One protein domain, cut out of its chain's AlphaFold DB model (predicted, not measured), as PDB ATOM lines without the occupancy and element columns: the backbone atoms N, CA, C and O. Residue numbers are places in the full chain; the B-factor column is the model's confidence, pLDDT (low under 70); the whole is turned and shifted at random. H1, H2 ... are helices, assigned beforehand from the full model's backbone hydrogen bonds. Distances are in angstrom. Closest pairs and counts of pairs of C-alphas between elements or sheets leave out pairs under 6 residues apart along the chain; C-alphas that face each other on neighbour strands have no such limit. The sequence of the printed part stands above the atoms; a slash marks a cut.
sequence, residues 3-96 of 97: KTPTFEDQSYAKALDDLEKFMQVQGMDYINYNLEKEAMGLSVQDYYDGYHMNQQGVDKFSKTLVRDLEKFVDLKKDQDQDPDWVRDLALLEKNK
ATOM      1  N   LYS A   3      97.869 121.459 167.189       92.25
ATOM      2  CA  LYS A   3      97.107 120.881 168.298       92.25
ATOM      3  C   LYS A   3      98.013 120.792 169.519       92.25
ATOM      4  O   LYS A   3      99.029 120.105 169.482       92.25
ATOM      5  N   THR A   4      97.641 121.487 170.591       93.25
ATOM      6  CA  THR A   4      98.357 121.452 171.874       93.25
ATOM      7  C   THR A   4      98.170 120.113 172.597       93.25
ATOM      8  O   THR A   4      97.134 119.467 172.399       93.25
ATOM      9  N   PRO A   5      99.121 119.705 173.456       93.75
ATOM     10  CA  PRO A   5      99.003 118.491 174.255       93.75
ATOM     11  C   PRO A   5      97.760 118.442 175.159       93.75
ATOM     12  O   PRO A   5      97.421 119.430 175.809       93.75
ATOM     13  N   THR A   6      97.115 117.279 175.238       93.12
ATOM     14  CA  THR A   6      96.070 116.900 176.202       93.12
ATOM     15  C   THR A   6      96.479 115.609 176.898       93.12
ATOM     16  O   THR A   6      97.144 114.761 176.300       93.12
ATOM     17  N   PHE A   7      96.090 115.425 178.158       89.56
ATOM     18  CA  PHE A   7      96.362 114.171 178.860       89.56
ATOM     19  C   PHE A   7      95.429 113.049 178.387       89.56
ATOM     20  O   PHE A   7      95.868 111.917 178.208       89.56
ATOM     21  N   GLU A   8      94.167 113.384 178.133       86.94
ATOM     22  CA  GLU A   8      93.156 112.462 177.630       86.94
ATOM     23  C   GLU A   8      93.330 112.235 176.119       86.94
ATOM     24  O   GLU A   8      92.970 113.082 175.296       86.94
ATOM     25  N   ASP A   9      93.905 111.090 175.754       75.81
ATOM     26  CA  ASP A   9      94.244 110.769 174.360       75.81
ATOM     27  C   ASP A   9      93.106 110.095 173.594       75.81
ATOM     28  O   ASP A   9      93.000 110.232 172.374       75.81
ATOM     29  N   GLN A  10      92.238 109.359 174.289       82.44
ATOM     30  CA  GLN A  10      91.279 108.485 173.616       82.44
ATOM     31  C   GLN A  10      90.031 109.231 173.161       82.44
ATOM     32  O   GLN A  10      89.487 108.930 172.098       82.44
ATOM     33  N   SER A  11      89.607 110.239 173.923       83.38
ATOM     34  CA  SER A  11      88.344 110.947 173.678       83.38
ATOM     35  C   SER A  11      88.268 111.635 172.306       83.38
ATOM     36  O   SER A  11      87.168 111.836 171.791       83.38
ATOM     37  N   TYR A  12      89.408 111.948 171.675       82.00
ATOM     38  CA  TYR A  12      89.445 112.664 170.392       82.00
ATOM     39  C   TYR A  12      90.255 111.983 169.292       82.00
ATOM     40  O   TYR A  12      90.375 112.566 168.218       82.00
ATOM     41  N   ALA A  13      90.773 110.769 169.504       87.25
ATOM     42  CA  ALA A  13      91.668 110.111 168.547       87.25
ATOM     43  C   ALA A  13      91.100 110.108 167.115       87.25
ATOM     44  O   ALA A  13      91.736 110.595 166.186       87.25
ATOM     45  N   LYS A  14      89.834 109.697 166.951       91.50
ATOM     46  CA  LYS A  14      89.170 109.707 165.640       91.50
ATOM     47  C   LYS A  14      89.033 111.111 165.035       91.50
ATOM     48  O   LYS A  14      89.218 111.277 163.835       91.50
ATOM     49  N   ALA A  15      88.672 112.106 165.843       90.94
ATOM     50  CA  ALA A  15      88.499 113.472 165.358       90.94
ATOM     51  C   ALA A  15      89.838 114.088 164.923       90.94
ATOM     52  O   ALA A  15      89.880 114.819 163.937       90.94
ATOM     53  N   LEU A  16      90.926 113.768 165.631       91.31
ATOM     54  CA  LEU A  16      92.278 114.197 165.272       91.31
ATOM     55  C   LEU A  16      92.761 113.520 163.984       91.31
ATOM     56  O   LEU A  16      93.302 114.215 163.129       91.31
ATOM     57  N   ASP A  17      92.488 112.227 163.797       92.38
ATOM     58  CA  ASP A  17      92.788 111.515 162.546       92.38
ATOM     59  C   ASP A  17      92.030 112.106 161.348       92.38
ATOM     60  O   ASP A  17      92.583 112.273 160.258       92.38
ATOM     61  N   ASP A  18      90.740 112.402 161.526       95.06
ATOM     62  CA  ASP A  18      89.911 112.987 160.471       95.06
ATOM     63  C   ASP A  18      90.384 114.414 160.129       95.06
ATOM     64  O   ASP A  18      90.443 114.788 158.955       95.06
ATOM     65  N   LEU A  19      90.790 115.186 161.142       93.62
ATOM     66  CA  LEU A  19      91.378 116.510 160.966       93.62
ATOM     67  C   LEU A  19      92.723 116.448 160.236       93.62
ATOM     68  O   LEU A  19      92.943 117.227 159.315       93.62
ATOM     69  N   GLU A  20      93.609 115.522 160.599       94.50
ATOM     70  CA  GLU A  20      94.908 115.366 159.942       94.50
ATOM     71  C   GLU A  20      94.744 115.048 158.450       94.50
ATOM     72  O   GLU A  20      95.358 115.703 157.606       94.50
ATOM     73  N   LYS A  21      93.831 114.131 158.106       95.88
ATOM     74  CA  LYS A  21      93.479 113.842 156.704       95.88
ATOM     75  C   LYS A  21      92.951 115.077 155.985       95.88
ATOM     76  O   LYS A  21      93.334 115.331 154.844       95.88
ATOM     77  N   PHE A  22      92.077 115.849 156.629       96.62
ATOM     78  CA  PHE A  22      91.559 117.086 156.049       96.62
ATOM     79  C   PHE A  22      92.690 118.081 155.758       96.62
ATOM     80  O   PHE A  22      92.779 118.588 154.642       96.62
ATOM     81  N   MET A  23      93.587 118.306 156.718       96.44
ATOM     82  CA  MET A  23      94.726 119.215 156.571       96.44
ATOM     83  C   MET A  23      95.652 118.787 155.425       96.44
ATOM     84  O   MET A  23      96.027 119.623 154.603       96.44
ATOM     85  N   GLN A  24      95.931 117.483 155.301       95.06
ATOM     86  CA  GLN A  24      96.697 116.919 154.183       95.06
ATOM     87  C   GLN A  24      96.019 117.180 152.828       95.06
ATOM     88  O   GLN A  24      96.677 117.620 151.889       95.06
ATOM     89  N   VAL A  25      94.701 116.966 152.724       97.50
ATOM     90  CA  VAL A  25      93.931 117.239 151.494       97.50
ATOM     91  C   VAL A  25      93.950 118.727 151.132       97.50
ATOM     92  O   VAL A  25      94.000 119.063 149.951       97.50
ATOM     93  N   GLN A  26      93.928 119.619 152.125       97.19
ATOM     94  CA  GLN A  26      94.017 121.067 151.906       97.19
ATOM     95  C   GLN A  26      95.451 121.563 151.651       97.19
ATOM     96  O   GLN A  26      95.637 122.750 151.391       97.19
ATOM     97  N   GLY A  27      96.465 120.693 151.737       96.00
ATOM     98  CA  GLY A  27      97.870 121.090 151.616       96.00
ATOM     99  C   GLY A  27      98.320 122.043 152.728       96.00
ATOM    100  O   GLY A  27      99.169 122.900 152.495       96.00
ATOM    101  N   MET A  28      97.721 121.935 153.916       94.00
ATOM    102  CA  MET A  28      98.037 122.775 155.068       94.00
ATOM    103  C   MET A  28      98.885 122.012 156.082       94.00
ATOM    104  O   MET A  28      98.541 120.897 156.473       94.00
ATOM    105  N   ASP A  29      99.930 122.661 156.596       89.94
ATOM    106  CA  ASP A  29     100.752 122.084 157.657       89.94
ATOM    107  C   ASP A  29      99.942 121.900 158.946       89.94
ATOM    108  O   ASP A  29      99.239 122.810 159.416       89.94
ATOM    109  N   TYR A  30     100.070 120.724 159.549       91.88
ATOM    110  CA  TYR A  30      99.438 120.365 160.810       91.88
ATOM    111  C   TYR A  30     100.443 119.661 161.716       91.88
ATOM    112  O   TYR A  30     101.103 118.715 161.298       91.88
ATOM    113  N   ILE A  31     100.550 120.131 162.959       90.69
ATOM    114  CA  ILE A  31     101.407 119.528 163.981       90.69
ATOM    115  C   ILE A  31     100.527 119.102 165.152       90.69
ATOM    116  O   ILE A  31      99.832 119.930 165.752       90.69
ATOM    117  N   ASN A  32     100.566 117.811 165.475       92.88
ATOM    118  CA  ASN A  32      99.853 117.232 166.605       92.88
ATOM    119  C   ASN A  32     100.808 116.935 167.766       92.88
ATOM    120  O   ASN A  32     101.385 115.851 167.852       92.88
ATOM    121  N   TYR A  33     100.923 117.874 168.703       93.62
ATOM    122  CA  TYR A  33     101.843 117.744 169.831       93.62
ATOM    123  C   TYR A  33     101.408 116.715 170.887       93.62
ATOM    124  O   TYR A  33     102.189 116.418 171.791       93.62
ATOM    125  N   ASN A  34     100.219 116.103 170.769       91.75
ATOM    126  CA  ASN A  34      99.867 114.939 171.595       91.75
ATOM    127  C   ASN A  34     100.866 113.786 171.414       91.75
ATOM    128  O   ASN A  34     101.148 113.070 172.372       91.75
ATOM    129  N   LEU A  35     101.435 113.640 170.213       90.81
ATOM    130  CA  LEU A  35     102.396 112.582 169.887       90.81
ATOM    131  C   LEU A  35     103.788 112.822 170.492       90.81
ATOM    132  O   LEU A  35     104.618 111.919 170.510       90.81
ATOM    133  N   GLU A  36     104.044 114.023 171.011       92.81
ATOM    134  CA  GLU A  36     105.354 114.438 171.517       92.81
ATOM    135  C   GLU A  36     105.387 114.603 173.041       92.81
ATOM    136  O   GLU A  36     106.413 114.991 173.598       92.81
ATOM    137  N   LYS A  37     104.295 114.285 173.749       92.62
ATOM    138  CA  LYS A  37     104.174 114.496 175.203       92.62
ATOM    139  C   LYS A  37     105.334 113.919 176.007       92.62
ATOM    140  O   LYS A  37     105.866 114.596 176.884       92.62
ATOM    141  N   GLU A  38     105.746 112.695 175.683       92.69
ATOM    142  CA  GLU A  38     106.867 112.033 176.352       92.69
ATOM    143  C   GLU A  38     108.187 112.776 176.105       92.69
ATOM    144  O   GLU A  38     108.919 113.064 177.051       92.69
ATOM    145  N   ALA A  39     108.452 113.180 174.860       93.62
ATOM    146  CA  ALA A  39     109.649 113.939 174.501       93.62
ATOM    147  C   ALA A  39     109.700 115.322 175.178       93.62
ATOM    148  O   ALA A  39     110.782 115.843 175.444       93.62
ATOM    149  N   MET A  40     108.538 115.906 175.489       95.12
ATOM    150  CA  MET A  40     108.424 117.151 176.258       95.12
ATOM    151  C   MET A  40     108.545 116.953 177.776       95.12
ATOM    152  O   MET A  40     108.609 117.935 178.517       95.12
ATOM    153  N   GLY A  41     108.550 115.706 178.259       95.62
ATOM    154  CA  GLY A  41     108.511 115.397 179.688       95.62
ATOM    155  C   GLY A  41     107.190 115.792 180.354       95.62
ATOM    156  O   GLY A  41     107.192 116.170 181.531       95.62
ATOM    157  N   LEU A  42     106.082 115.756 179.603       96.38
ATOM    158  CA  LEU A  42     104.744 116.025 180.125       96.38
ATOM    159  C   LEU A  42     104.192 114.794 180.854       96.38
ATOM    160  O   LEU A  42     104.177 113.688 180.313       96.38
ATOM    161  N   SER A  43     103.690 115.002 182.065       95.06
ATOM    162  CA  SER A  43     103.028 114.003 182.901       95.06
ATOM    163  C   SER A  43     101.657 114.498 183.365       95.06
ATOM    164  O   SER A  43     101.274 115.636 183.120       95.06
ATOM    165  N   VAL A  44     100.891 113.654 184.063       94.44
ATOM    166  CA  VAL A  44      99.546 114.019 184.553       94.44
ATOM    167  C   VAL A  44      99.552 115.257 185.465       94.44
ATOM    168  O   VAL A  44      98.591 116.016 185.480       94.44
ATOM    169  N   GLN A  45     100.649 115.500 186.191       96.19
ATOM    170  CA  GLN A  45     100.799 116.662 187.075       96.19
ATOM    171  C   GLN A  45     100.951 117.985 186.321       96.19
ATOM    172  O   GLN A  45     100.856 119.034 186.946       96.19
ATOM    173  N   ASP A  46     101.183 117.952 185.011       97.31
ATOM    174  CA  ASP A  46     101.324 119.137 184.162       97.31
ATOM    175  C   ASP A  46      99.977 119.655 183.633       97.31
ATOM    176  O   ASP A  46      99.938 120.591 182.832       97.31
ATOM    177  N   TYR A  47      98.864 119.071 184.080       96.31
ATOM    178  CA  TYR A  47      97.518 119.437 183.656       96.31
ATOM    179  C   TYR A  47      96.628 119.828 184.840       96.31
ATOM    180  O   TYR A  47      96.793 119.337 185.957       96.31
ATOM    181  N   TYR A  48      95.697 120.756 184.606       93.69
ATOM    182  CA  TYR A  48      94.603 121.062 185.532       93.69
ATOM    183  C   TYR A  48      93.505 119.992 185.465       93.69
ATOM    184  O   TYR A  48      92.906 119.658 186.484       93.69
ATOM    185  N   ASP A  49      93.251 119.463 184.267       92.00
ATOM    186  CA  ASP A  49      92.286 118.400 183.977       92.00
ATOM    187  C   ASP A  49      92.771 117.535 182.789       92.00
ATOM    188  O   ASP A  49      93.923 117.621 182.379       92.00
ATOM    189  N   GLY A  50      91.919 116.683 182.210       90.50
ATOM    190  CA  GLY A  50      92.309 115.849 181.060       90.50
ATOM    191  C   GLY A  50      92.704 116.627 179.790       90.50
ATOM    192  O   GLY A  50      93.298 116.048 178.879       90.50
ATOM    193  N   TYR A  51      92.402 117.925 179.707       90.62
ATOM    194  CA  TYR A  51      92.419 118.709 178.469       90.62
ATOM    195  C   TYR A  51      93.252 119.995 178.550       90.62
ATOM    196  O   TYR A  51      93.742 120.471 177.528       90.62
ATOM    197  N   HIS A  52      93.438 120.556 179.739       93.94
ATOM    198  CA  HIS A  52      94.070 121.854 179.938       93.94
ATOM    199  C   HIS A  52      95.362 121.703 180.728       93.94
ATOM    200  O   HIS A  52      95.358 121.248 181.872       93.94
ATOM    201  N   MET A  53      96.479 122.115 180.125       96.00
ATOM    202  CA  MET A  53      97.757 122.199 180.829       96.00
ATOM    203  C   MET A  53      97.692 123.238 181.948       96.00
ATOM    204  O   MET A  53      97.052 124.281 181.807       96.00
ATOM    205  N   ASN A  54      98.406 122.961 183.035       96.19
ATOM    206  CA  ASN A  54      98.710 123.956 184.047       96.19
ATOM    207  C   ASN A  54      99.988 124.726 183.726       96.19
ATOM    208  O   ASN A  54     100.635 124.466 182.713       96.19
ATOM    209  N   GLN A  55     100.350 125.683 184.582       96.31
ATOM    210  CA  GLN A  55     101.535 126.515 184.363       96.31
ATOM    211  C   GLN A  55     102.803 125.683 184.103       96.31
ATOM    212  O   GLN A  55     103.560 126.003 183.194       96.31
ATOM    213  N   GLN A  56     103.010 124.586 184.840       96.44
ATOM    214  CA  GLN A  56     104.192 123.734 184.664       96.44
ATOM    215  C   GLN A  56     104.183 123.039 183.295       96.44
ATOM    216  O   GLN A  56     105.206 123.006 182.609       96.44
ATOM    217  N   GLY A  57     103.019 122.546 182.862       97.00
ATOM    218  CA  GLY A  57     102.851 121.968 181.530       97.00
ATOM    219  C   GLY A  57     103.060 122.975 180.409       97.00
ATOM    220  O   GLY A  57     103.771 122.688 179.445       97.00
ATOM    221  N   VAL A  58     102.513 124.181 180.564       96.06
ATOM    222  CA  VAL A  58     102.697 125.284 179.614       96.06
ATOM    223  C   VAL A  58     104.175 125.652 179.487       96.06
ATOM    224  O   VAL A  58     104.656 125.808 178.364       96.06
ATOM    225  N   ASP A  59     104.920 125.722 180.591       96.25
ATOM    226  CA  ASP A  59     106.352 126.046 180.571       96.25
ATOM    227  C   ASP A  59     107.178 124.982 179.828       96.25
ATOM    228  O   ASP A  59     108.144 125.309 179.129       96.25
ATOM    229  N   LYS A  60     106.807 123.701 179.950       96.31
ATOM    230  CA  LYS A  60     107.436 122.595 179.207       96.31
ATOM    231  C   LYS A  60     107.090 122.653 177.720       96.31
ATOM    232  O   LYS A  60     107.993 122.648 176.886       96.31
ATOM    233  N   PHE A  61     105.803 122.758 177.391       96.38
ATOM    234  CA  PHE A  61     105.318 122.807 176.011       96.38
ATOM    235  C   PHE A  61     105.876 124.012 175.244       96.38
ATOM    236  O   PHE A  61     106.348 123.864 174.115       96.38
ATOM    237  N   SER A  62     105.886 125.196 175.865       94.56
ATOM    238  CA  SER A  62     106.303 126.442 175.207       94.56
ATOM    239  C   SER A  62     107.749 126.388 174.720       94.56
ATOM    240  O   SER A  62     108.053 126.923 173.658       94.56
ATOM    241  N   LYS A  63     108.643 125.686 175.431       93.00
ATOM    242  CA  LYS A  63     110.035 125.488 174.987       93.00
ATOM    243  C   LYS A  63     110.112 124.714 173.672       93.00
ATOM    244  O   LYS A  63     110.882 125.086 172.790       93.00
ATOM    245  N   THR A  64     109.312 123.656 173.538       93.12
ATOM    246  CA  THR A  64     109.244 122.855 172.308       93.12
ATOM    247  C   THR A  64     108.644 123.662 171.169       93.12
ATOM    248  O   THR A  64     109.237 123.722 170.094       93.12
ATOM    249  N   LEU A  65     107.530 124.353 171.430       92.81
ATOM    250  CA  LEU A  65     106.868 125.194 170.439       92.81
ATOM    251  C   LEU A  65     107.804 126.287 169.908       92.81
ATOM    252  O   LEU A  65     107.922 126.447 168.698       92.81
ATOM    253  N   VAL A  66     108.500 127.014 170.789       90.50
ATOM    254  CA  VAL A  66     109.452 128.061 170.381       90.50
ATOM    255  C   VAL A  66     110.565 127.473 169.517       90.50
ATOM    256  O   VAL A  66     110.820 127.995 168.438       90.50
ATOM    257  N   ARG A  67     111.172 126.354 169.935       89.38
ATOM    258  CA  ARG A  67     112.221 125.676 169.156       89.38
ATOM    259  C   ARG A  67     111.740 125.266 167.761       89.38
ATOM    260  O   ARG A  67     112.519 125.293 166.812       89.38
ATOM    261  N   ASP A  68     110.486 124.846 167.627       89.50
ATOM    262  CA  ASP A  68     109.925 124.501 166.323       89.50
ATOM    263  C   ASP A  68     109.628 125.740 165.485       89.50
ATOM    264  O   ASP A  68     109.948 125.750 164.301       89.50
ATOM    265  N   LEU A  69     109.094 126.804 166.087       87.00
ATOM    266  CA  LEU A  69     108.859 128.078 165.403       87.00
ATOM    267  C   LEU A  69     110.157 128.706 164.887       87.00
ATOM    268  O   LEU A  69     110.159 129.226 163.775       87.00
ATOM    269  N   GLU A  70     111.267 128.583 165.622       88.06
ATOM    270  CA  GLU A  70     112.604 129.025 165.183       88.06
ATOM    271  C   GLU A  70     113.068 128.345 163.877       88.06
ATOM    272  O   GLU A  70     113.933 128.875 163.184       88.06
ATOM    273  N   LYS A  71     112.492 127.193 163.496       84.88
ATOM    274  CA  LYS A  71     112.782 126.539 162.203       84.88
ATOM    275  C   LYS A  71     112.103 127.235 161.024       84.88
ATOM    276  O   LYS A  71     112.555 127.085 159.892       84.88
ATOM    277  N   PHE A  72     111.004 127.940 161.277       81.06
ATOM    278  CA  PHE A  72     110.157 128.550 160.248       81.06
ATOM    279  C   PHE A  72     110.263 130.073 160.226       81.06
ATOM    280  O   PHE A  72     109.985 130.698 159.205       81.06
ATOM    281  N   VAL A  73     110.640 130.672 161.352       80.25
ATOM    282  CA  VAL A  73     110.671 132.116 161.547       80.25
ATOM    283  C   VAL A  73     111.972 132.481 162.246       80.25
ATOM    284  O   VAL A  73     112.326 131.892 163.264       80.25
ATOM    285  N   ASP A  74     112.662 133.493 161.721       79.94
ATOM    286  CA  ASP A  74     113.763 134.139 162.433       79.94
ATOM    287  C   ASP A  74     113.184 134.937 163.610       79.94
ATOM    288  O   ASP A  74     112.776 136.096 163.473       79.94
ATOM    289  N   LEU A  75     113.048 134.269 164.758       72.00
ATOM    290  CA  LEU A  75     112.596 134.891 165.995       72.00
ATOM    291  C   LEU A  75     113.695 135.841 166.475       72.00
ATOM    292  O   LEU A  75     114.627 135.439 167.173       72.00
ATOM    293  N   LYS A  76     113.589 137.119 166.104       68.06
ATOM    294  CA  LYS A  76     114.464 138.174 166.624       68.06
ATOM    295  C   LYS A  76     114.295 138.255 168.141       68.06
ATOM    296  O   LYS A  76     113.310 138.799 168.628       68.06
ATOM    297  N   LYS A  77     115.269 137.716 168.879       62.28
ATOM    298  CA  LYS A  77     115.272 137.665 170.353       62.28
ATOM    299  C   LYS A  77     115.410 139.044 171.013       62.28
ATOM    300  O   LYS A  77     115.085 139.175 172.185       62.28
ATOM    301  N   ASP A  78     115.803 140.051 170.231       58.59
ATOM    302  CA  ASP A  78     116.151 141.398 170.694       58.59
ATOM    303  C   ASP A  78     115.185 142.482 170.174       58.59
ATOM    304  O   ASP A  78     115.611 143.580 169.816       58.59
ATOM    305  N   GLN A  79     113.885 142.189 170.058       60.78
ATOM    306  CA  GLN A  79     112.904 143.254 169.834       60.78
ATOM    307  C   GLN A  79     112.532 143.929 171.154       60.78
ATOM    308  O   GLN A  79     112.276 143.258 172.155       60.78
ATOM    309  N   ASP A  80     112.487 145.265 171.124       67.38
ATOM    310  CA  ASP A  80     111.884 146.071 172.180       67.38
ATOM    311  C   ASP A  80     110.507 145.493 172.523       67.38
ATOM    312  O   ASP A  80     109.752 145.099 171.628       67.38
ATOM    313  N   GLN A  81     110.194 145.403 173.820       69.94
ATOM    314  CA  GLN A  81     108.900 144.884 174.251       69.94
ATOM    315  C   GLN A  81     107.786 145.679 173.576       69.94
ATOM    316  O   GLN A  81     107.805 146.912 173.603       69.94
ATOM    317  N   ASP A  82     106.825 144.966 172.988       76.94
ATOM    318  CA  ASP A  82     105.653 145.580 172.379       76.94
ATOM    319  C   ASP A  82     104.998 146.524 173.411       76.94
ATOM    320  O   ASP A  82     104.596 146.074 174.490       76.94
ATOM    321  N   PRO A  83     104.930 147.839 173.141       82.62
ATOM    322  CA  PRO A  83     104.414 148.803 174.103       82.62
ATOM    323  C   PRO A  83     102.943 148.546 174.456       82.62
ATOM    324  O   PRO A  83     102.529 148.859 175.578       82.62
ATOM    325  N   ASP A  84     102.162 147.951 173.547       84.50
ATOM    326  CA  ASP A  84     100.795 147.525 173.839       84.50
ATOM    327  C   ASP A  84     100.798 146.324 174.796       84.50
ATOM    328  O   ASP A  84     100.057 146.333 175.780       84.50
ATOM    329  N   TRP A  85     101.702 145.357 174.608       81.88
ATOM    330  CA  TRP A  85     101.875 144.227 175.531       81.88
ATOM    331  C   TRP A  85     102.271 144.675 176.945       81.88
ATOM    332  O   TRP A  85     101.706 144.202 177.933       81.88
ATOM    333  N   VAL A  86     103.203 145.627 177.059       86.00
ATOM    334  CA  VAL A  86     103.631 146.192 178.353       86.00
ATOM    335  C   VAL A  86     102.472 146.892 179.061       86.00
ATOM    336  O   VAL A  86     102.267 146.704 180.264       86.00
ATOM    337  N   ARG A  87     101.689 147.689 178.322       87.81
ATOM    338  CA  ARG A  87     100.502 148.363 178.863       87.81
ATOM    339  C   ARG A  87      99.473 147.350 179.358       87.81
ATOM    340  O   ARG A  87      98.942 147.510 180.457       87.81
ATOM    341  N   ASP A  88      99.188 146.329 178.560       86.69
ATOM    342  CA  ASP A  88      98.149 145.350 178.860       86.69
ATOM    343  C   ASP A  88      98.536 144.477 180.067       86.69
ATOM    344  O   ASP A  88      97.699 144.233 180.942       86.69
ATOM    345  N   LEU A  89      99.816 144.107 180.202       84.12
ATOM    346  CA  LEU A  89     100.344 143.454 181.405       84.12
ATOM    347  C   LEU A  89     100.154 144.314 182.660       84.12
ATOM    348  O   LEU A  89      99.636 143.823 183.665       84.12
ATOM    349  N   ALA A  90     100.498 145.603 182.596       86.12
ATOM    350  CA  ALA A  90     100.331 146.516 183.727       86.12
ATOM    351  C   ALA A  90      98.855 146.663 184.150       86.12
ATOM    352  O   ALA A  90      98.544 146.766 185.340       86.12
ATOM    353  N   LEU A  91      97.921 146.646 183.190       88.00
ATOM    354  CA  LEU A  91      96.481 146.660 183.471       88.00
ATOM    355  C   LEU A  91      96.011 145.362 184.142       88.00
ATOM    356  O   LEU A  91      95.222 145.415 185.087       88.00
ATOM    357  N   LEU A  92      96.501 144.206 183.688       82.38
ATOM    358  CA  LEU A  92      96.178 142.909 184.287       82.38
ATOM    359  C   LEU A  92      96.687 142.796 185.726       82.38
ATOM    360  O   LEU A  92      95.966 142.291 186.584       82.38
ATOM    361  N   GLU A  93      97.898 143.275 186.006       82.06
ATOM    362  CA  GLU A  93      98.453 143.296 187.365       82.06
ATOM    363  C   GLU A  93      97.649 144.207 188.293       82.06
ATOM    364  O   GLU A  93      97.327 143.817 189.415       82.06
ATOM    365  N   LYS A  94      97.242 145.384 187.807       78.25
ATOM    366  CA  LYS A  94      96.410 146.320 188.570       78.25
ATOM    367  C   LYS A  94      95.031 145.747 188.921       78.25
ATOM    368  O   LYS A  94      94.509 146.052 189.986       78.25
ATOM    369  N   ASN A  95      94.458 144.916 188.051       75.12
ATOM    370  CA  ASN A  95      93.139 144.301 188.249       75.12
ATOM    371  C   ASN A  95      93.166 143.030 189.120       75.12
ATOM    372  O   ASN A  95      92.114 142.448 189.374       75.12
ATOM    373  N   LYS A  96      94.349 142.576 189.557       69.81
ATOM    374  CA  LYS A  96      94.505 141.473 190.523       69.81
ATOM    375  C   LYS A  96      94.486 141.942 191.989       69.81
ATOM    376  O   LYS A  96      94.629 141.097 192.872       69.81
TER     377      LYS A  96
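This is residues 3 to 96 of the 97 residues of an uncharacterized protein of Peptoniphilus sp. oral taxon 375 str. F0436 (UniProt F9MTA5). Three separate helices stand like posts with open space between them: H1 and H3 run nearly the same way, while H4 runs back the other way at the far end of a long, outstretched link. The short H2 and the loop of residues 37 to 54 lie between H1 and H3, and residues 76 to 96, with H4, stick out as an arm. The printed part has 94 residues with four named helices, in the order H1, H2, H3, H4, and no named strand; the class is all helix, though under half of the residues, 44 of 94, are in named elements. The whole is loose, with a radius of gyration of the C-alphas of 16.7 A, and spans 43 by 32 by 23 A.

H1, residues 13 to 25, touches no helix. H2, residues 33 to 36, and H3, residues 55 to 69, are near each other, with 5 pairs of C-alphas within 10 A. H4, residues 83 to 94, is apart from H1, H2 and H3, and H1 is apart from H2 and H3. Every O i to N i+4 pair is within hydrogen-bond range in H1 and H4, and 9 of 11 are in H3; H2 is too short for such a pair.

H1 begins at C-alpha 13, (91.668, 110.111, 168.547), and measures 18.6 A from first to last C-alpha. H2 has four residues, Tyr 33 to Glu 36. H3, the longest helix, starts at C-alpha 55, (101.535, 126.515, 184.363), and measures 20.4 A. H4 measures 16.7 A and ends at C-alpha 94, (96.410, 146.320, 188.570).

The C-alphas farthest apart, those of Val 25 and Lys 94, are 47.2 A from each other. The printed part has no cut. The links H2 to H3 and H3 to H4 are long. Residues 76 to 81 and 96 have pLDDT under 70.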